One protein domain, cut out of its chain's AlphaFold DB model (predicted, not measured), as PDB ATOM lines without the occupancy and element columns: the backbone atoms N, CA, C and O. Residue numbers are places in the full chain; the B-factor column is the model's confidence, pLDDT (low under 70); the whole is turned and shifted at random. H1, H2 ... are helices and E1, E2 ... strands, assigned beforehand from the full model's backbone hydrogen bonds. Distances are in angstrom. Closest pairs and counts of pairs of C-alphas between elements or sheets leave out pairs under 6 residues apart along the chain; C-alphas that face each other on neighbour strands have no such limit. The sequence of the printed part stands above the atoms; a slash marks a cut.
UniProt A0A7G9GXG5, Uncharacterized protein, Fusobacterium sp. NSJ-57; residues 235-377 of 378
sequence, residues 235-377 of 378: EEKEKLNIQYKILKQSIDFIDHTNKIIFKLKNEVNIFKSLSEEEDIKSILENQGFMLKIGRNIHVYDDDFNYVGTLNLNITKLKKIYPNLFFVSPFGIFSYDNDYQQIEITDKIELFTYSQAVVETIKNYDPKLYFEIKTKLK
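What this domain is: This is residues 235 to 377 of the 378 residues of an uncharacterized protein of Fusobacterium sp. NSJ-57 (UniProt A0A7G9GXG5). A small, twisted four-stranded sheet, E3 E2 E1 E6, makes one end of an elongated domain, and the long helix H1 runs away from it, its residues 257 to 265 grazing the sheet and the rest making most of the length. H5 folds back along the first half of H1 and H4 crosses H1 between H5 and the sheet, while the short helices H2 and H3 sit by the sheet and a small two-stranded hairpin, E4 and E5, lies away from it. The printed part has 143 residues with five named helices and six named strands, in the order H1 H2 E1 E2 E3 H3 E4 E5 E6 H4 H5. Both sheets are antiparallel, the larger in the order E3 E2 E1 E6, and the class is mixed, helices and strands. The whole is compact, with a radius of gyration of the C-alphas of 16.6 A, and the C-alphas span 51 by 30 by 23 A.

How they stand to each other: The larger sheet holds E3, residues 306 to 311, E2, residues 296 to 300, E1, residues 289 to 293, and E6, residues 349 to 352; E3 and E6 are its edge strands. E1, E2 and E3 form a meander, each strand the antiparallel neighbour of the one before, and E1 and E2, like E2 and E3, are a hairpin. E2 and E1 have N 291 and O 298 within hydrogen-bond range at 2.8 A; E3 and E2 have N 299 and O 308 at 2.8 A; E1 and E6 have N 290 and O 351 at 2.8 A. The sheet is only just strongly twisted, its C-alphas lying up to 4.1 A off the best plane. A short antiparallel pairing joins residues 325 to 326 to residues 351 to 352 of E6. H2, residues 280 to 285, is on this sheet at a height over the sheet of 7.4 A, over none of the strands, but only just: 2 of its C-alphas fall on E2 and 2 on E1. H1, residues 235 to 266, only grazes the sheet, with residues 257 to 265, and H3, residues 314 to 320, only grazes it with residues 314 to 318. H4, residues 355 to 362, grazes it too, and is only just on it, with 5 pairs of C-alphas within 10 A. H4 touches residues 246 to 254 of H1, about perpendicular at 89 degrees; the closest C-alphas, of Ser 250 and Thr 360, are 5.0 A apart. H5, residues 366 to 376, touches residues 237 to 251 of H1 at a steep tilt of 40 degrees, opposite ways; the closest C-alphas, of Leu 247 and Tyr 369, are 5.7 A apart. H5 is not on the larger sheet. E4, residues 333 to 335, and E5, residues 341 to 344, are a hairpin, with N 342 and O 334 within hydrogen-bond range at 2.8 A. E4 is apart from E6, and E5 is apart from H1. In H1, H2, H3, H4 and H5 every O i to N i+4 pair is within hydrogen-bond range.

Where its parts are: E3 is 15.0 A long from first to last C-alpha, E1 13.2 A and E2 13.0 A. H1 is 47.0 A long, from C-alpha 235 at (38.119, -9.668, 68.352) to C-alpha 266 at (38.143, -36.912, 30.111). H5 is 15.2 A long and ends with C-alpha 376 at (44.097, -19.874, 63.586). H4 is 10.4 A long, E6 10.3 A and H3 10.0 A; H2, E4 and E5 are shorter.

The domain as a whole: The two C-alphas farthest apart, those of Glu 235 and Glu 276, are 51.9 A apart. The printed part has no cut. The links from H1 to H2 and from H3 to E4 are long, with 13 and 12 residues; the others are tight. The mean pLDDT of the printed part is 79.5, with residues 266 to 271, 276 to 277 and 328 to 347 under 70.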
ATOM      1  N   GLU A 235      38.694 -10.388  69.493       88.19
ATOM      2  CA  GLU A 235      38.119  -9.668  68.352       88.19
ATOM      3  C   GLU A 235      38.879  -9.949  67.042       88.19
ATOM      4  O   GLU A 235      38.274 -10.104  65.980       88.19
ATOM      5  N   GLU A 236      40.209 -10.063  67.096       88.56
ATOM      6  CA  GLU A 236      41.022 -10.433  65.930       88.56
ATOM      7  C   GLU A 236      40.764 -11.876  65.495       88.56
ATOM      8  O   GLU A 236      40.659 -12.144  64.297       88.56
ATOM      9  N   LYS A 237      40.606 -12.802  66.452       86.69
ATOM     10  CA  LYS A 237      40.254 -14.198  66.156       86.69
ATOM     11  C   LYS A 237      38.888 -14.314  65.490       86.69
ATOM     12  O   LYS A 237      38.744 -15.085  64.547       86.69
ATOM     13  N   GLU A 238      37.889 -13.557  65.940       91.19
ATOM     14  CA  GLU A 238      36.561 -13.554  65.310       91.19
ATOM     15  C   GLU A 238      36.614 -13.037  63.868       91.19
ATOM     16  O   GLU A 238      36.062 -13.674  62.968       91.19
ATOM     17  N   LYS A 239      37.340 -11.939  63.619       92.44
ATOM     18  CA  LYS A 239      37.535 -11.402  62.262       92.44
ATOM     19  C   LYS A 239      38.246 -12.404  61.351       92.44
ATOM     20  O   LYS A 239      37.778 -12.646  60.238       92.44
ATOM     21  N   LEU A 240      39.323 -13.027  61.837       90.69
ATOM     22  CA  LEU A 240      40.057 -14.067  61.109       90.69
ATOM     23  C   LEU A 240      39.176 -15.285  60.814       90.69
ATOM     24  O   LEU A 240      39.218 -15.796  59.703       90.69
ATOM     25  N   ASN A 241      38.333 -15.716  61.754       90.25
ATOM     26  CA  ASN A 241      37.404 -16.830  61.548       90.25
ATOM     27  C   ASN A 241      36.339 -16.531  60.483       90.25
ATOM     28  O   ASN A 241      36.000 -17.406  59.687       90.25
ATOM     29  N   ILE A 242      35.794 -15.310  60.453       92.25
ATOM     30  CA  ILE A 242      34.841 -14.897  59.409       92.25
ATOM     31  C   ILE A 242      35.533 -14.915  58.044       92.25
ATOM     32  O   ILE A 242      35.009 -15.488  57.090       92.25
ATOM     33  N   GLN A 243      36.728 -14.332  57.967       92.06
ATOM     34  CA  GLN A 243      37.506 -14.286  56.736       92.06
ATOM     35  C   GLN A 243      37.908 -15.690  56.261       92.06
ATOM     36  O   GLN A 243      37.764 -15.995  55.080       92.06
ATOM     37  N   TYR A 244      38.315 -16.568  57.182       91.12
ATOM     38  CA  TYR A 244      38.595 -17.978  56.913       91.12
ATOM     39  C   TYR A 244      37.395 -18.684  56.283       91.12
ATOM     40  O   TYR A 244      37.553 -19.357  55.272       91.12
ATOM     41  N   LYS A 245      36.185 -18.507  56.832       93.31
ATOM     42  CA  LYS A 245      34.970 -19.135  56.286       93.31
ATOM     43  C   LYS A 245      34.674 -18.680  54.859       93.31
ATOM     44  O   LYS A 245      34.350 -19.518  54.024       93.31
ATOM     45  N   ILE A 246      34.810 -17.382  54.583       90.88
ATOM     46  CA  ILE A 246      34.605 -16.816  53.239       90.88
ATOM     47  C   ILE A 246      35.623 -17.401  52.253       90.88
ATOM     48  O   ILE A 246      35.256 -17.829  51.162       90.88
ATOM     49  N   LEU A 247      36.896 -17.447  52.651       86.81
ATOM     50  CA  LEU A 247      37.965 -17.998  51.824       86.81
ATOM     51  C   LEU A 247      37.764 -19.492  51.583       86.81
ATOM     52  O   LEU A 247      37.821 -19.918  50.439       86.81
ATOM     53  N   LYS A 248      37.446 -20.265  52.626       90.19
ATOM     54  CA  LYS A 248      37.177 -21.703  52.526       90.19
ATOM     55  C   LYS A 248      36.064 -22.000  51.523       90.19
ATOM     56  O   LYS A 248      36.261 -22.805  50.627       90.19
ATOM     57  N   GLN A 249      34.936 -21.292  51.622       89.94
ATOM     58  CA  GLN A 249      33.834 -21.423  50.663       89.94
ATOM     59  C   GLN A 249      34.282 -21.144  49.224       89.94
ATOM     60  O   GLN A 249      33.825 -21.804  48.293       89.94
ATOM     61  N   SER A 250      35.179 -20.172  49.044       87.38
ATOM     62  CA  SER A 250      35.774 -19.883  47.745       87.38
ATOM     63  C   SER A 250      36.664 -21.022  47.248       87.38
ATOM     64  O   SER A 250      36.443 -21.495  46.135       87.38
ATOM     65  N   ILE A 251      37.601 -21.513  48.071       84.06
ATOM     66  CA  ILE A 251      38.462 -22.659  47.733       84.06
ATOM     67  C   ILE A 251      37.605 -23.864  47.328       84.06
ATOM     68  O   ILE A 251      37.765 -24.385  46.225       84.06
ATOM     69  N   ASP A 252      36.641 -24.237  48.171       86.81
ATOM     70  CA  ASP A 252      35.775 -25.395  47.955       86.81
ATOM     71  C   ASP A 252      35.003 -25.271  46.631       86.81
ATOM     72  O   ASP A 252      34.920 -26.233  45.862       86.81
ATOM     73  N   PHE A 253      34.472 -24.080  46.319       88.75
ATOM     74  CA  PHE A 253      33.765 -23.823  45.062       88.75
ATOM     75  C   PHE A 253      34.679 -24.003  43.839       88.75
ATOM     76  O   PHE A 253      34.288 -24.633  42.847       88.75
ATOM     77  N   ILE A 254      35.896 -23.451  43.893       84.31
ATOM     78  CA  ILE A 254      36.868 -23.558  42.799       84.31
ATOM     79  C   ILE A 254      37.281 -25.017  42.592       84.31
ATOM     80  O   ILE A 254      37.276 -25.491  41.454       84.31
ATOM     81  N   ASP A 255      37.555 -25.752  43.666       82.88
ATOM     82  CA  ASP A 255      37.979 -27.149  43.596       82.88
ATOM     83  C   ASP A 255      36.893 -28.060  43.016       82.88
ATOM     84  O   ASP A 255      37.172 -28.880  42.134       82.88
ATOM     85  N   HIS A 256      35.633 -27.884  43.423       85.12
ATOM     86  CA  HIS A 256      34.511 -28.613  42.824       85.12
ATOM     87  C   HIS A 256      34.358 -28.288  41.337       85.12
ATOM     88  O   HIS A 256      34.215 -29.191  40.505       85.12
ATOM     89  N   THR A 257      34.470 -27.010  40.973       84.62
ATOM     90  CA  THR A 257      34.399 -26.593  39.570       84.62
ATOM     91  C   THR A 257      35.546 -27.195  38.750       84.62
ATOM     92  O   THR A 257      35.320 -27.689  37.643       84.62
ATOM     93  N   ASN A 258      36.765 -27.245  39.294       81.38
ATOM     94  CA  ASN A 258      37.921 -27.874  38.653       81.38
ATOM     95  C   ASN A 258      37.709 -29.377  38.433       81.38
ATOM     96  O   ASN A 258      37.998 -29.881  37.343       81.38
ATOM     97  N   LYS A 259      37.136 -30.090  39.414       82.62
ATOM     98  CA  LYS A 259      36.765 -31.510  39.277       82.62
ATOM     99  C   LYS A 259      35.771 -31.719  38.129       82.62
ATOM    100  O   LYS A 259      35.956 -32.628  37.316       82.62
ATOM    101  N   ILE A 260      34.766 -30.851  38.002       84.31
ATOM    102  CA  ILE A 260      33.794 -30.890  36.896       84.31
ATOM    103  C   ILE A 260      34.477 -30.661  35.551       84.31
ATOM    104  O   ILE A 260      34.267 -31.424  34.611       84.31
ATOM    105  N   ILE A 261      35.313 -29.627  35.452       79.94
ATOM    106  CA  ILE A 261      36.050 -29.303  34.229       79.94
ATOM    107  C   ILE A 261      36.913 -30.492  33.796       79.94
ATOM    108  O   ILE A 261      36.899 -30.885  32.627       79.94
ATOM    109  N   PHE A 262      37.634 -31.094  34.743       77.88
ATOM    110  CA  PHE A 262      38.450 -32.275  34.499       77.88
ATOM    111  C   PHE A 262      37.602 -33.459  34.017       77.88
ATOM    112  O   PHE A 262      37.973 -34.135  33.055       77.88
ATOM    113  N   LYS A 263      36.436 -33.692  34.631       79.25
ATOM    114  CA  LYS A 263      35.501 -34.745  34.221       79.25
ATOM    115  C   LYS A 263      35.003 -34.538  32.790       79.25
ATOM    116  O   LYS A 263      35.110 -35.444  31.971       79.25
ATOM    117  N   LEU A 264      34.542 -33.330  32.458       76.06
ATOM    118  CA  LEU A 264      34.034 -32.984  31.124       76.06
ATOM    119  C   LEU A 264      35.076 -33.158  30.012       76.06
ATOM    120  O   LEU A 264      34.715 -33.402  28.861       76.06
ATOM    121  N   LYS A 265      36.363 -33.015  30.337       73.12
ATOM    122  CA  LYS A 265      37.461 -33.235  29.389       73.12
ATOM    123  C   LYS A 265      37.740 -34.706  29.120       73.12
ATOM    124  O   LYS A 265      38.058 -35.060  27.988       73.12
ATOM    125  N   ASN A 266      37.679 -35.529  30.163       69.19
ATOM    126  CA  ASN A 266      38.143 -36.912  30.111       69.19
ATOM    127  C   ASN A 266      37.016 -37.909  29.826       69.19
ATOM    128  O   ASN A 266      37.268 -38.976  29.270       69.19
ATOM    129  N   GLU A 267      35.771 -37.568  30.155       67.00
ATOM    130  CA  GLU A 267      34.614 -38.415  29.880       67.00
ATOM    131  C   GLU A 267      33.979 -38.045  28.535       67.00
ATOM    132  O   GLU A 267      33.264 -37.052  28.376       67.00
ATOM    133  N   VAL A 268      34.229 -38.887  27.530       49.28
ATOM    134  CA  VAL A 268      33.546 -38.815  26.237       49.28
ATOM    135  C   VAL A 268      32.115 -39.319  26.447       49.28
ATOM    136  O   VAL A 268      31.921 -40.514  26.644       49.28
ATOM    137  N   ASN A 269      31.125 -38.419  26.361       51.75
ATOM    138  CA  ASN A 269      29.666 -38.675  26.339       51.75
ATOM    139  C   ASN A 269      28.844 -38.417  27.619       51.75
ATOM    140  O   ASN A 269      27.888 -39.148  27.875       51.75
ATOM    141  N   ILE A 270      29.072 -37.327  28.355       54.41
ATOM    142  CA  ILE A 270      28.047 -36.832  29.298       54.41
ATOM    143  C   ILE A 270      27.226 -35.722  28.634       54.41
ATOM    144  O   ILE A 270      27.402 -34.539  28.913       54.41
ATOM    145  N   PHE A 271      26.334 -36.076  27.708       61.88
ATOM    146  CA  PHE A 271      25.441 -35.095  27.083       61.88
ATOM    147  C   PHE A 271      23.984 -35.529  27.220       61.88
ATOM    148  O   PHE A 271      23.377 -36.041  26.284       61.88
ATOM    149  N   LYS A 272      23.406 -35.289  28.399       71.00
ATOM    150  CA  LYS A 272      21.946 -35.216  28.539       71.00
ATOM    151  C   LYS A 272      21.494 -33.850  28.017       71.00
ATOM    152  O   LYS A 272      21.958 -32.824  28.522       71.00
ATOM    153  N   SER A 273      20.647 -33.829  26.990       72.94
ATOM    154  CA  SER A 273      19.934 -32.609  26.596       72.94
ATOM    155  C   SER A 273      18.988 -32.198  27.718       72.94
ATOM    156  O   SER A 273      18.376 -33.077  28.327       72.94
ATOM    157  N   LEU A 274      18.856 -30.894  27.966       76.38
ATOM    158  CA  LEU A 274      17.866 -30.409  28.928       76.38
ATOM    159  C   LEU A 274      16.458 -30.831  28.502       76.38
ATOM    160  O   LEU A 274      16.143 -30.836  27.306       76.38
ATOM    161  N   SER A 275      15.644 -31.216  29.477       70.25
ATOM    162  CA  SER A 275      14.221 -31.453  29.245       70.25
ATOM    163  C   SER A 275      13.497 -30.116  29.058       70.25
ATOM    164  O   SER A 275      13.950 -29.080  29.539       70.25
ATOM    165  N   GLU A 276      12.366 -30.116  28.348       62.94
ATOM    166  CA  GLU A 276      11.557 -28.899  28.158       62.94
ATOM    167  C   GLU A 276      10.968 -28.358  29.478       62.94
ATOM    168  O   GLU A 276      10.507 -27.220  29.518       62.94
ATOM    169  N   GLU A 277      11.005 -29.153  30.554       60.50
ATOM    170  CA  GLU A 277      10.467 -28.828  31.880       60.50
ATOM    171  C   GLU A 277      11.495 -28.169  32.820       60.50
ATOM    172  O   GLU A 277      11.118 -27.623  33.855       60.50
ATOM    173  N   GLU A 278      12.789 -28.195  32.487       75.81
ATOM    174  CA  GLU A 278      13.843 -27.633  33.340       75.81
ATOM    175  C   GLU A 278      13.880 -26.094  33.230       75.81
ATOM    176  O   GLU A 278      14.303 -25.528  32.217       75.81
ATOM    177  N   ASP A 279      13.474 -25.391  34.299       86.44
ATOM    178  CA  ASP A 279      13.587 -23.929  34.396       86.44
ATOM    179  C   ASP A 279      15.028 -23.505  34.714       86.44
ATOM    180  O   ASP A 279      15.413 -23.208  35.847       86.44
ATOM    181  N   ILE A 280      15.836 -23.452  33.659       87.25
ATOM    182  CA  ILE A 280      17.239 -23.036  33.704       87.25
ATOM    183  C   ILE A 280      17.399 -21.655  34.345       87.25
ATOM    184  O   ILE A 280      18.394 -21.405  35.019       87.25
ATOM    185  N   LYS A 281      16.445 -20.741  34.144       87.25
ATOM    186  CA  LYS A 281      16.551 -19.400  34.713       87.25
ATOM    187  C   LYS A 281      16.463 -19.467  36.237       87.25
ATOM    188  O   LYS A 281      17.314 -18.880  36.899       87.25
ATOM    189  N   SER A 282      15.496 -20.217  36.765       89.06
ATOM    190  CA  SER A 282      15.362 -20.428  38.209       89.06
ATOM    191  C   SER A 282      16.606 -21.084  38.811       89.06
ATOM    192  O   SER A 282      17.072 -20.634  39.855       89.06
ATOM    193  N   ILE A 283      17.195 -22.078  38.137       90.06
ATOM    194  CA  ILE A 283      18.431 -22.739  38.593       90.06
ATOM    195  C   ILE A 283      19.567 -21.722  38.750       90.06
ATOM    196  O   ILE A 283      20.228 -21.667  39.782       90.06
ATOM    197  N   LEU A 284      19.769 -20.869  37.746       86.88
ATOM    198  CA  LEU A 284      20.835 -19.865  37.770       86.88
ATOM    199  C   LEU A 284      20.592 -18.733  38.779       86.88
ATOM    200  O   LEU A 284      21.556 -18.121  39.243       86.88
ATOM    201  N   GLU A 285      19.331 -18.415  39.082       86.31
ATOM    202  CA  GLU A 285      18.960 -17.468  40.143       86.31
ATOM    203  C   GLU A 285      19.215 -18.070  41.538       86.31
ATOM    204  O   GLU A 285      19.664 -17.363  42.440       86.31
ATOM    205  N   ASN A 286      19.041 -19.385  41.687       90.44
ATOM    206  CA  ASN A 286      19.295 -20.145  42.912       90.44
ATOM    207  C   ASN A 286      20.743 -20.650  42.998       90.44
ATOM    208  O   ASN A 286      20.979 -21.812  43.279       90.44
ATOM    209  N   GLN A 287      21.725 -19.781  42.747       88.00
ATOM    210  CA  GLN A 287      23.164 -20.093  42.849       88.00
ATOM    211  C   GLN A 287      23.727 -21.136  41.871       88.00
ATOM    212  O   GLN A 287      24.937 -21.356  41.865       88.00
ATOM    213  N   GLY A 288      22.918 -21.673  40.958       91.38
ATOM    214  CA  GLY A 288      23.416 -22.464  39.843       91.38
ATOM    215  C   GLY A 288      24.280 -21.653  38.873       91.38
ATOM    216  O   GLY A 288      24.313 -20.412  38.857       91.38
ATOM    217  N   PHE A 289      24.986 -22.367  38.006       92.50
ATOM    218  CA  PHE A 289      25.901 -21.760  37.045       92.50
ATOM    219  C   PHE A 289      25.997 -22.562  35.747       92.50
ATOM    220  O   PHE A 289      25.605 -23.724  35.643       92.50
ATOM    221  N   MET A 290      26.523 -21.908  34.715       91.56
ATOM    222  CA  MET A 290      26.823 -22.521  33.431       91.56
ATOM    223  C   MET A 290      28.319 -22.508  33.167       91.56
ATOM    224  O   MET A 290      28.954 -21.459  33.266       91.56
ATOM    225  N   LEU A 291      28.850 -23.639  32.715       89.38
ATOM    226  CA  LEU A 291      30.206 -23.756  32.194       89.38
ATOM    227  C   LEU A 291      30.156 -23.945  30.688       89.38
ATOM    228  O   LEU A 291      29.641 -24.944  30.180       89.38
ATOM    229  N   LYS A 292      30.720 -22.998  29.946       85.12
ATOM    230  CA  LYS A 292      30.834 -23.110  28.498       85.12
ATOM    231  C   LYS A 292      32.212 -23.622  28.101       85.12
ATOM    232  O   LYS A 292      33.229 -22.966  28.323       85.12
ATOM    233  N   ILE A 293      32.202 -24.761  27.410       80.50
ATOM    234  CA  ILE A 293      33.376 -25.430  26.853       80.50
ATOM    235  C   ILE A 293      33.164 -25.565  25.343       80.50
ATOM    236  O   ILE A 293      32.327 -26.325  24.850       80.50
ATOM    237  N   GLY A 294      33.895 -24.758  24.571       77.94
ATOM    238  CA  GLY A 294      33.715 -24.681  23.123       77.94
ATOM    239  C   GLY A 294      32.312 -24.193  22.730       77.94
ATOM    240  O   GLY A 294      31.988 -23.015  22.907       77.94
ATOM    241  N   ARG A 295      31.503 -25.087  22.140       76.31
ATOM    242  CA  ARG A 295      30.110 -24.823  21.710       76.31
ATOM    243  C   ARG A 295      29.054 -25.328  22.695       76.31
ATOM    244  O   ARG A 295      27.889 -24.978  22.540       76.31
ATOM    245  N   ASN A 296      29.461 -26.139  23.666       84.38
ATOM    246  CA  ASN A 296      28.563 -26.729  24.644       84.38
ATOM    247  C   ASN A 296      28.534 -25.853  25.891       84.38
ATOM    248  O   ASN A 296      29.561 -25.313  26.306       84.38
ATOM    249  N   ILE A 297      27.349 -25.705  26.465       88.19
ATOM    250  CA  ILE A 297      27.116 -24.967  27.698       88.19
ATOM    251  C   ILE A 297      26.475 -25.947  28.668       88.19
ATOM    252  O   ILE A 297      25.349 -26.387  28.450       88.19
ATOM    253  N   HIS A 298      27.217 -26.313  29.697       89.44
ATOM    254  CA  HIS A 298      26.810 -27.270  30.713       89.44
ATOM    255  C   HIS A 298      26.194 -26.511  31.882       89.44
ATOM    256  O   HIS A 298      26.791 -25.543  32.345       89.44
ATOM    257  N   VAL A 299      25.012 -26.925  32.322       90.94
ATOM    258  CA  VAL A 299      24.253 -26.289  33.402       90.94
ATOM    259  C   VAL A 299      24.382 -27.133  34.662       90.94
ATOM    260  O   VAL A 299      24.208 -28.354  34.600       90.94
ATOM    261  N   TYR A 300      24.666 -26.466  35.776       91.69
ATOM    262  CA  TYR A 300      24.794 -27.050  37.105       91.69
ATOM    263  C   TYR A 300      23.896 -26.303  38.089       91.69
ATOM    264  O   TYR A 300      23.697 -25.090  37.944       91.69
ATOM    265  N   ASP A 301      23.345 -27.032  39.053       92.62
ATOM    266  CA  ASP A 301      22.682 -26.442  40.215       92.62
ATOM    267  C   ASP A 301      23.709 -25.974  41.266       92.62
ATOM    268  O   ASP A 301      24.921 -25.969  41.020       92.62
ATOM    269  N   ASP A 302      23.217 -25.489  42.399       91.44
ATOM    270  CA  ASP A 302      24.012 -25.016  43.535       91.44
ATOM    271  C   ASP A 302      24.808 -26.129  44.226       91.44
ATOM    272  O   ASP A 302      25.900 -25.880  44.734       91.44
ATOM    273  N   ASP A 303      24.310 -27.360  44.152       91.81
ATOM    274  CA  ASP A 303      24.964 -28.570  44.651       91.81
ATOM    275  C   ASP A 303      25.946 -29.187  43.637       91.81
ATOM    276  O   ASP A 303      26.418 -30.313  43.820       91.81
ATOM    277  N   PHE A 304      26.289 -28.466  42.562       88.94
ATOM    278  CA  PHE A 304      27.206 -28.916  41.508       88.94
ATOM    279  C   PHE A 304      26.719 -30.144  40.718       88.94
ATOM    280  O   PHE A 304      27.492 -30.757  39.969       88.94
ATOM    281  N   ASN A 305      25.437 -30.502  40.813       89.38
ATOM    282  CA  ASN A 305      24.874 -31.591  40.034       89.38
ATOM    283  C   ASN A 305      24.660 -31.152  38.591       89.38
ATOM    284  O   ASN A 305      24.204 -30.051  38.282       89.38
ATOM    285  N   TYR A 306      24.985 -32.055  37.670       88.56
ATOM    286  CA  TYR A 306      24.784 -31.814  36.252       88.56
ATOM    287  C   TYR A 306      23.293 -31.864  35.902       88.56
ATOM    288  O   TYR A 306      22.664 -32.921  35.969       88.56
ATOM    289  N   VAL A 307      22.755 -30.729  35.457       89.44
ATOM    290  CA  VAL A 307      21.355 -30.601  35.036       89.44
ATOM    291  C   VAL A 307      21.221 -30.997  33.566       89.44
ATOM    292  O   VAL A 307      20.420 -31.862  33.202       89.44
ATOM    293  N   GLY A 308      22.059 -30.418  32.702       88.69
ATOM    294  CA  GLY A 308      22.051 -30.741  31.281       88.69
ATOM    295  C   GLY A 308      22.915 -29.827  30.412       88.69
ATOM    296  O   GLY A 308      23.644 -28.965  30.904       88.69
ATOM    297  N   THR A 309      22.865 -30.035  29.093       88.88
ATOM    298  CA  THR A 309      23.684 -29.292  28.119       88.88
ATOM    299  C   THR A 309      22.826 -28.510  27.130       88.88
ATOM    300  O   THR A 309      21.940 -29.059  26.473       88.88
ATOM    301  N   LEU A 310      23.168 -27.235  26.946       85.56
ATOM    302  CA  LEU A 310      22.695 -26.376  25.868       85.56
ATOM    303  C   LEU A 310      23.735 -26.319  24.742       85.56
ATOM    304  O   LEU A 310      24.909 -26.022  24.966       85.56
ATOM    305  N   ASN A 311      23.292 -26.517  23.501       83.62
ATOM    306  CA  ASN A 311      24.124 -26.318  22.311       83.62
ATOM    307  C   ASN A 311      23.804 -24.959  21.673       83.62
ATOM    308  O   ASN A 311      23.073 -24.849  20.684       83.62
ATOM    309  N   LEU A 312      24.296 -23.894  22.307       80.81
ATOM    310  CA  LEU A 312      24.024 -22.511  21.925       80.81
ATOM    311  C   LEU A 312      25.331 -21.728  21.815       80.81
ATOM    312  O   LEU A 312      26.278 -21.932  22.566       80.81
ATOM    313  N   ASN A 313      25.375 -20.776  20.884       80.12
ATOM    314  CA  ASN A 313      26.467 -19.808  20.853       80.12
ATOM    315  C   ASN A 313      26.237 -18.693  21.889       80.12
ATOM    316  O   ASN A 313      25.115 -18.466  22.346       80.12
ATOM    317  N   ILE A 314      27.300 -17.952  22.206       78.00
ATOM    318  CA  ILE A 314      27.279 -16.880  23.211       78.00
ATOM    319  C   ILE A 314      26.232 -15.794  22.909       78.00
ATOM    320  O   ILE A 314      25.575 -15.283  23.812       78.00
ATOM    321  N   THR A 315      26.033 -15.456  21.632       77.50
ATOM    322  CA  THR A 315      25.073 -14.431  21.206       77.50
ATOM    323  C   THR A 315      23.636 -14.865  21.483       77.50
ATOM    324  O   THR A 315      22.835 -14.068  21.963       77.50
ATOM    325  N   LYS A 316      23.306 -16.132  21.206       81.25
ATOM    326  CA  LYS A 316      21.999 -16.716  21.517       81.25
ATOM    327  C   LYS A 316      21.801 -16.841  23.022       81.25
ATOM    328  O   LYS A 316      20.731 -16.478  23.493       81.25
ATOM    329  N   LEU A 317      22.829 -17.273  23.758       81.38
ATOM    330  CA  LEU A 317      22.775 -17.371  25.217       81.38
ATOM    331  C   LEU A 317      22.393 -16.024  25.842       81.38
ATOM    332  O   LEU A 317      21.394 -15.948  26.542       81.38
ATOM    333  N   LYS A 318      23.108 -14.945  25.499       81.56
ATOM    334  CA  LYS A 318      22.832 -13.591  26.016       81.56
ATOM    335  C   LYS A 318      21.462 -13.039  25.616       81.56
ATOM    336  O   LYS A 318      20.939 -12.161  26.292       81.56
ATOM    337  N   LYS A 319      20.895 -13.513  24.502       83.19
ATOM    338  CA  LYS A 319      19.554 -13.117  24.055       83.19
ATOM    339  C   LYS A 319      18.456 -13.832  24.846       83.19
ATOM    340  O   LYS A 319      17.441 -13.214  25.136       83.19
ATOM    341  N   ILE A 320      18.646 -15.119  25.136       83.69
ATOM    342  CA  ILE A 320      17.682 -15.939  25.888       83.69
ATOM    343  C   ILE A 320      17.749 -15.596  27.380       83.69
ATOM    344  O   ILE A 320      16.717 -15.454  28.024       83.69
ATOM    345  N   TYR A 321      18.961 -15.387  27.890       84.06
ATOM    346  CA  TYR A 321      19.256 -15.085  29.285       84.06
ATOM    347  C   TYR A 321      19.936 -13.709  29.383       84.06
ATOM    348  O   TYR A 321      21.166 -13.611  29.502       84.06
ATOM    349  N   PRO A 322      19.166 -12.612  29.267       78.25
ATOM    350  CA  PRO A 322      19.709 -11.269  29.423       78.25
ATOM    351  C   PRO A 322      20.224 -11.071  30.853       78.25
ATOM    352  O   PRO A 322      19.683 -11.651  31.788       78.25
ATOM    353  N   ASN A 323      21.239 -10.221  31.022       83.56
ATOM    354  CA  ASN A 323      21.857  -9.872  32.312       83.56
ATOM    355  C   ASN A 323      22.625 -10.995  33.031       83.56
ATOM    356  O   ASN A 323      22.969 -10.820  34.195       83.56
ATOM    357  N   LEU A 324      22.922 -12.121  32.371       82.06
ATOM    358  CA  LEU A 324      23.846 -13.113  32.932       82.06
ATOM    359  C   LEU A 324      25.192 -12.460  33.249       82.06
ATOM    360  O   LEU A 324      25.807 -11.833  32.374       82.06
ATOM    361  N   PHE A 325      25.673 -12.661  34.472       79.94
ATOM    362  CA  PHE A 325      27.033 -12.306  34.828       79.94
ATOM    363  C   PHE A 325      28.002 -13.202  34.067       79.94
ATOM    364  O   PHE A 325      27.784 -14.403  33.914       79.94
ATOM    365  N   PHE A 326      29.071 -12.595  33.569       79.75
ATOM    366  CA  PHE A 326      30.152 -13.281  32.879       79.75
ATOM    367  C   PHE A 326      31.407 -13.198  33.742       79.75
ATOM    368  O   PHE A 326      31.929 -12.103  33.946       79.75
ATOM    369  N   VAL A 327      31.890 -14.340  34.232       71.62
ATOM    370  CA  VAL A 327      32.974 -14.417  35.237       71.62
ATOM    371  C   VAL A 327      34.329 -14.741  34.575       71.62
ATOM    372  O   VAL A 327      35.110 -15.566  35.014       71.62
ATOM    373  N   SER A 328      34.585 -14.121  33.429       60.62
ATOM    374  CA  SER A 328      35.665 -14.451  32.484       60.62
ATOM    375  C   SER A 328      37.106 -14.163  32.917       60.62
ATOM    376  O   SER A 328      37.328 -13.166  33.598       60.62
ATOM    377  N   PRO A 329      38.085 -14.793  32.225       55.31
ATOM    378  CA  PRO A 329      38.102 -16.207  31.853       55.31
ATOM    379  C   PRO A 329      38.330 -17.038  33.119       55.31
ATOM    380  O   PRO A 329      39.155 -16.680  33.954       55.31
ATOM    381  N   PHE A 330      37.606 -18.142  33.233       64.69
ATOM    382  CA  PHE A 330      37.740 -19.096  34.326       64.69
ATOM    383  C   PHE A 330      38.402 -20.364  33.771       64.69
ATOM    384  O   PHE A 330      38.271 -20.661  32.582       64.69
ATOM    385  N   GLY A 331      39.131 -21.119  34.579       60.44
ATOM    386  CA  GLY A 331      39.752 -22.359  34.118       60.44
ATOM    387  C   GLY A 331      40.273 -23.179  35.279       60.44
ATOM    388  O   GLY A 331      40.025 -22.832  36.428       60.44
ATOM    389  N   ILE A 332      40.993 -24.255  34.969       57.50
ATOM    390  CA  ILE A 332      41.733 -24.979  35.999       57.50
ATOM    391  C   ILE A 332      42.836 -24.047  36.486       57.50
ATOM    392  O   ILE A 332      43.701 -23.643  35.703       57.50
ATOM    393  N   PHE A 333      42.754 -23.682  37.759       63.69
ATOM    394  CA  PHE A 333      43.786 -22.911  38.425       63.69
ATOM    395  C   PHE A 333      44.899 -23.863  38.851       63.69
ATOM    396  O   PHE A 333      44.660 -24.794  39.618       63.69
ATOM    397  N   SER A 334      46.104 -23.625  38.339       54.47
ATOM    398  CA  SER A 334      47.321 -24.267  38.836       54.47
ATOM    399  C   SER A 334      48.111 -23.266  39.670       54.47
ATOM    400  O   SER A 334      48.255 -22.111  39.262       54.47
ATOM    401  N   TYR A 335      48.635 -23.718  40.804       59.19
ATOM    402  CA  TYR A 335      49.405 -22.912  41.753       59.19
ATOM    403  C   TYR A 335      50.827 -23.432  41.888       59.19
ATOM    404  O   TYR A 335      51.054 -24.629  41.722       59.19
ATOM    405  N   ASP A 336      51.769 -22.527  42.149       51.09
ATOM    406  CA  ASP A 336      53.129 -22.889  42.535       51.09
ATOM    407  C   ASP A 336      53.223 -23.098  44.038       51.09
ATOM    408  O   ASP A 336      52.249 -22.971  44.785       51.09
ATOM    409  N   ASN A 337      54.435 -23.426  44.462       48.66
ATOM    410  CA  ASN A 337      54.788 -23.716  45.840       48.66
ATOM    411  C   ASN A 337      54.536 -22.518  46.784       48.66
ATOM    412  O   ASN A 337      54.438 -22.721  47.991       48.66
ATOM    413  N   ASP A 338      54.378 -21.300  46.244       58.75
ATOM    414  CA  ASP A 338      54.073 -20.065  46.980       58.75
ATOM    415  C   ASP A 338      52.584 -19.666  46.896       58.75
ATOM    416  O   ASP A 338      52.202 -18.557  47.298       58.75
ATOM    417  N   TYR A 339      51.736 -20.551  46.359       57.38
ATOM    418  CA  TYR A 339      50.323 -20.304  46.066       57.38
ATOM    419  C   TYR A 339      50.098 -19.126  45.110       57.38
ATOM    420  O   TYR A 339      49.029 -18.503  45.114       57.38
ATOM    421  N   GLN A 340      51.078 -18.815  44.260       54.34
ATOM    422  CA  GLN A 340      50.873 -17.911  43.142       54.34
ATOM    423  C   GLN A 340      50.280 -18.689  41.975       54.34
ATOM    424  O   GLN A 340      50.653 -19.823  41.675       54.34
ATOM    425  N   GLN A 341      49.304 -18.077  41.317       58.16
ATOM    426  CA  GLN A 341      48.653 -18.673  40.165       58.16
ATOM    427  C   GLN A 341      49.655 -18.788  39.004       58.16
ATOM    428  O   GLN A 341      50.067 -17.774  38.440       58.16
ATOM    429  N   ILE A 342      50.007 -20.014  38.619       49.50
ATOM    430  CA  ILE A 342      50.957 -20.293  37.531       49.50
ATOM    431  C   ILE A 342      50.268 -20.169  36.177       49.50
ATOM    432  O   ILE A 342      50.792 -19.552  35.249       49.50
ATOM    433  N   GLU A 343      49.099 -20.796  36.030       54.25
ATOM    434  CA  GLU A 343      48.474 -20.946  34.721       54.25
ATOM    435  C   GLU A 343      46.955 -21.119  34.822       54.25
ATOM    436  O   GLU A 343      46.438 -21.785  35.717       54.25
ATOM    437  N   ILE A 344      46.243 -20.526  33.858       60.84
ATOM    438  CA  ILE A 344      44.870 -20.901  33.507       60.84
ATOM    439  C   ILE A 344      44.989 -21.770  32.261       60.84
ATOM    440  O   ILE A 344      45.116 -21.255  31.146       60.84
ATOM    441  N   THR A 345      44.987 -23.084  32.448       56.62
ATOM    442  CA  THR A 345      45.250 -24.033  31.353       56.62
ATOM    443  C   THR A 345      44.101 -24.107  30.345       56.62
ATOM    444  O   THR A 345      44.313 -24.488  29.193       56.62
ATOM    445  N   ASP A 346      42.897 -23.659  30.721       63.38
ATOM    446  CA  ASP A 346      41.713 -23.719  29.868       63.38
ATOM    447  C   ASP A 346      40.919 -22.428  29.823       63.38
ATOM    448  O   ASP A 346      40.590 -21.829  30.841       63.38
ATOM    449  N   LYS A 347      40.497 -22.051  28.616       67.00
ATOM    450  CA  LYS A 347      39.490 -21.004  28.445       67.00
ATOM    451  C   LYS A 347      38.108 -21.596  28.653       67.00
ATOM    452  O   LYS A 347      37.500 -22.093  27.702       67.00
ATOM    453  N   ILE A 348      37.621 -21.507  29.882       76.94
ATOM    454  CA  ILE A 348      36.252 -21.849  30.242       76.94
ATOM    455  C   ILE A 348      35.526 -20.565  30.616       76.94
ATOM    456  O   ILE A 348      36.058 -19.629  31.211       76.94
ATOM    457  N   GLU A 349      34.295 -20.468  30.146       83.38
ATOM    458  CA  GLU A 349      33.468 -19.297  30.378       83.38
ATOM    459  C   GLU A 349      32.387 -19.687  31.383       83.38
ATOM    460  O   GLU A 349      31.554 -20.544  31.082       83.38
ATOM    461  N   LEU A 350      32.422 -19.072  32.569       86.94
ATOM    462  CA  LEU A 350      31.410 -19.255  33.606       86.94
ATOM    463  C   LEU A 350      30.345 -18.155  33.508       86.94
ATOM    464  O   LEU A 350      30.673 -16.966  33.400       86.94
ATOM    465  N   PHE A 351      29.074 -18.560  33.557       86.62
ATOM    466  CA  PHE A 351      27.917 -17.663  33.587       86.62
ATOM    467  C   PHE A 351      26.990 -17.995  34.754       86.62
ATOM    468  O   PHE A 351      26.758 -19.164  35.039       86.62
ATOM    469  N   THR A 352      26.419 -16.983  35.400       87.69
ATOM    470  CA  THR A 352      25.448 -17.162  36.495       87.69
ATOM    471  C   THR A 352      24.575 -15.910  36.653       87.69
ATOM    472  O   THR A 352      24.940 -14.841  36.155       87.69
ATOM    473  N   TYR A 353      23.426 -16.023  37.327       84.75
ATOM    474  CA  TYR A 353      22.687 -14.867  37.858       84.75
ATOM    475  C   TYR A 353      23.003 -14.591  39.330       84.75
ATOM    476  O   TYR A 353      22.621 -13.548  39.860       84.75
ATOM    477  N   SER A 354      23.720 -15.495  39.989       87.62
ATOM    478  CA  SER A 354      24.017 -15.384  41.405       87.62
ATOM    479  C   SER A 354      25.170 -14.428  41.661       87.62
ATOM    480  O   SER A 354      26.334 -14.710  41.369       87.62
ATOM    481  N   GLN A 355      24.839 -13.294  42.274       86.25
ATOM    482  CA  GLN A 355      25.824 -12.361  42.808       86.25
ATOM    483  C   GLN A 355      26.696 -13.031  43.883       86.25
ATOM    484  O   GLN A 355      27.890 -12.754  43.946       86.25
ATOM    485  N   ALA A 356      26.126 -13.958  44.663       86.75
ATOM    486  CA  ALA A 356      26.866 -14.713  45.670       86.75
ATOM    487  C   ALA A 356      27.977 -15.559  45.030       86.75
ATOM    488  O   ALA A 356      29.114 -15.486  45.473       86.75
ATOM    489  N   VAL A 357      27.700 -16.265  43.926       84.69
ATOM    490  CA  VAL A 357      28.728 -17.022  43.184       84.69
ATOM    491  C   VAL A 357      29.823 -16.093  42.650       84.69
ATOM    492  O   VAL A 357      31.010 -16.404  42.742       84.69
ATOM    493  N   VAL A 358      29.447 -14.919  42.129       84.69
ATOM    494  CA  VAL A 358      30.417 -13.913  41.665       84.69
ATOM    495  C   VAL A 358      31.313 -13.434  42.813       84.69
ATOM    496  O   VAL A 358      32.513 -13.255  42.615       84.69
ATOM    497  N   GLU A 359      30.752 -13.211  43.998       86.44
ATOM    498  CA  GLU A 359      31.498 -12.792  45.188       86.44
ATOM    499  C   GLU A 359      32.389 -13.909  45.734       86.44
ATOM    500  O   GLU A 359      33.560 -13.651  46.006       86.44
ATOM    501  N   THR A 360      31.895 -15.147  45.789       87.81
ATOM    502  CA  THR A 360      32.680 -16.336  46.140       87.81
ATOM    503  C   THR A 360      33.924 -16.434  45.266       87.81
ATOM    504  O   THR A 360      35.029 -16.522  45.792       87.81
ATOM    505  N   ILE A 361      33.786 -16.315  43.943       83.75
ATOM    506  CA  ILE A 361      34.927 -16.382  43.018       83.75
ATOM    507  C   ILE A 361      35.868 -15.178  43.187       83.75
ATOM    508  O   ILE A 361      37.083 -15.331  43.113       83.75
ATOM    509  N   LYS A 362      35.343 -13.971  43.436       84.50
ATOM    510  CA  LYS A 362      36.174 -12.773  43.674       84.50
ATOM    511  C   LYS A 362      37.004 -12.856  44.950       84.50
ATOM    512  O   LYS A 362      38.071 -12.255  45.001       84.50
ATOM    513  N   ASN A 363      36.496 -13.549  45.962       86.00
ATOM    514  CA  ASN A 363      37.177 -13.733  47.239       86.00
ATOM    515  C   ASN A 363      38.221 -14.854  47.196       86.00
ATOM    516  O   ASN A 363      38.794 -15.169  48.230       86.00
ATOM    517  N   TYR A 364      38.457 -15.472  46.038       84.00
ATOM    518  CA  TYR A 364      39.409 -16.561  45.915       84.00
ATOM    519  C   TYR A 364      40.849 -16.078  46.107       84.00
ATOM    520  O   TYR A 364      41.396 -15.368  45.264       84.00
ATOM    521  N   ASP A 365      41.454 -16.478  47.225       81.38
ATOM    522  CA  ASP A 365      42.841 -16.180  47.577       81.38
ATOM    523  C   ASP A 365      43.431 -17.358  48.379       81.38
ATOM    524  O   ASP A 365      43.313 -17.401  49.610       81.38
ATOM    525  N   PRO A 366      44.021 -18.362  47.700       77.81
ATOM    526  CA  PRO A 366      44.559 -19.547  48.367       77.81
ATOM    527  C   PRO A 366      45.706 -19.206  49.313       77.81
ATOM    528  O   PRO A 366      45.793 -19.777  50.398       77.81
ATOM    529  N   LYS A 367      46.540 -18.223  48.968       80.38
ATOM    530  CA  LYS A 367      47.635 -17.790  49.832       80.38
ATOM    531  C   LYS A 367      47.104 -17.247  51.155       80.38
ATOM    532  O   LYS A 367      47.507 -17.707  52.224       80.38
ATOM    533  N   LEU A 368      46.164 -16.305  51.091       83.44
ATOM    534  CA  LEU A 368      45.561 -15.724  52.287       83.44
ATOM    535  C   LEU A 368      44.794 -16.770  53.106       83.44
ATOM    536  O   LEU A 368      44.824 -16.722  54.335       83.44
ATOM    537  N   TYR A 369      44.144 -17.731  52.443       84.69
ATOM    538  CA  TYR A 369      43.493 -18.859  53.108       84.69
ATOM    539  C   TYR A 369      44.476 -19.644  53.985       84.69
ATOM    540  O   TYR A 369      44.217 -19.811  55.180       84.69
ATOM    541  N   PHE A 370      45.621 -20.063  53.436       81.31
ATOM    542  CA  PHE A 370      46.629 -20.811  54.192       81.31
ATOM    543  C   PHE A 370      47.285 -19.970  55.291       81.31
ATOM    544  O   PHE A 370      47.462 -20.454  56.408       81.31
ATOM    545  N   GLU A 371      47.575 -18.691  55.038       82.69
ATOM    546  CA  GLU A 371      48.103 -17.788  56.070       82.69
ATOM    547  C   GLU A 371      47.153 -17.660  57.271       82.69
ATOM    548  O   GLU A 371      47.590 -17.667  58.426       82.69
ATOM    549  N   ILE A 372      45.847 -17.534  57.016       83.69
ATOM    550  CA  ILE A 372      44.829 -17.430  58.066       83.69
ATOM    551  C   ILE A 372      44.637 -18.770  58.776       83.69
ATOM    552  O   ILE A 372      44.564 -18.780  60.006       83.69
ATOM    553  N   LYS A 373      44.606 -19.884  58.036       83.50
ATOM    554  CA  LYS A 373      44.521 -21.241  58.593       83.50
ATOM    555  C   LYS A 373      45.648 -21.481  59.609       83.50
ATOM    556  O   LYS A 373      45.373 -21.795  60.766       83.50
ATOM    557  N   THR A 374      46.889 -21.161  59.239       82.62
ATOM    558  CA  THR A 374      48.062 -21.251  60.125       82.62
ATOM    559  C   THR A 374      47.949 -20.336  61.348       82.62
ATOM    560  O   THR A 374      48.241 -20.758  62.468       82.62
ATOM    561  N   LYS A 375      47.483 -19.088  61.179       82.75
ATOM    562  CA  LYS A 375      47.274 -18.148  62.303       82.75
ATOM    563  C   LYS A 375      46.202 -18.627  63.283       82.75
ATOM    564  O   LYS A 375      46.310 -18.360  64.480       82.75
ATOM    565  N   LEU A 376      45.172 -19.304  62.781       80.06
ATOM    566  CA  LEU A 376      44.097 -19.874  63.586       80.06
ATOM    567  C   LEU A 376      44.455 -21.239  64.189       80.06
ATOM    568  O   LEU A 376      43.782 -21.645  65.134       80.06
ATOM    569  N   LYS A 377      45.527 -21.888  63.710       81.50
ATOM    570  CA  LYS A 377      45.926 -23.260  64.067       81.50
ATOM    571  C   LYS A 377      44.817 -24.282  63.765       81.50
ATOM    572  O   LYS A 377      44.475 -25.089  64.625       81.50
TER     573      LYS A 377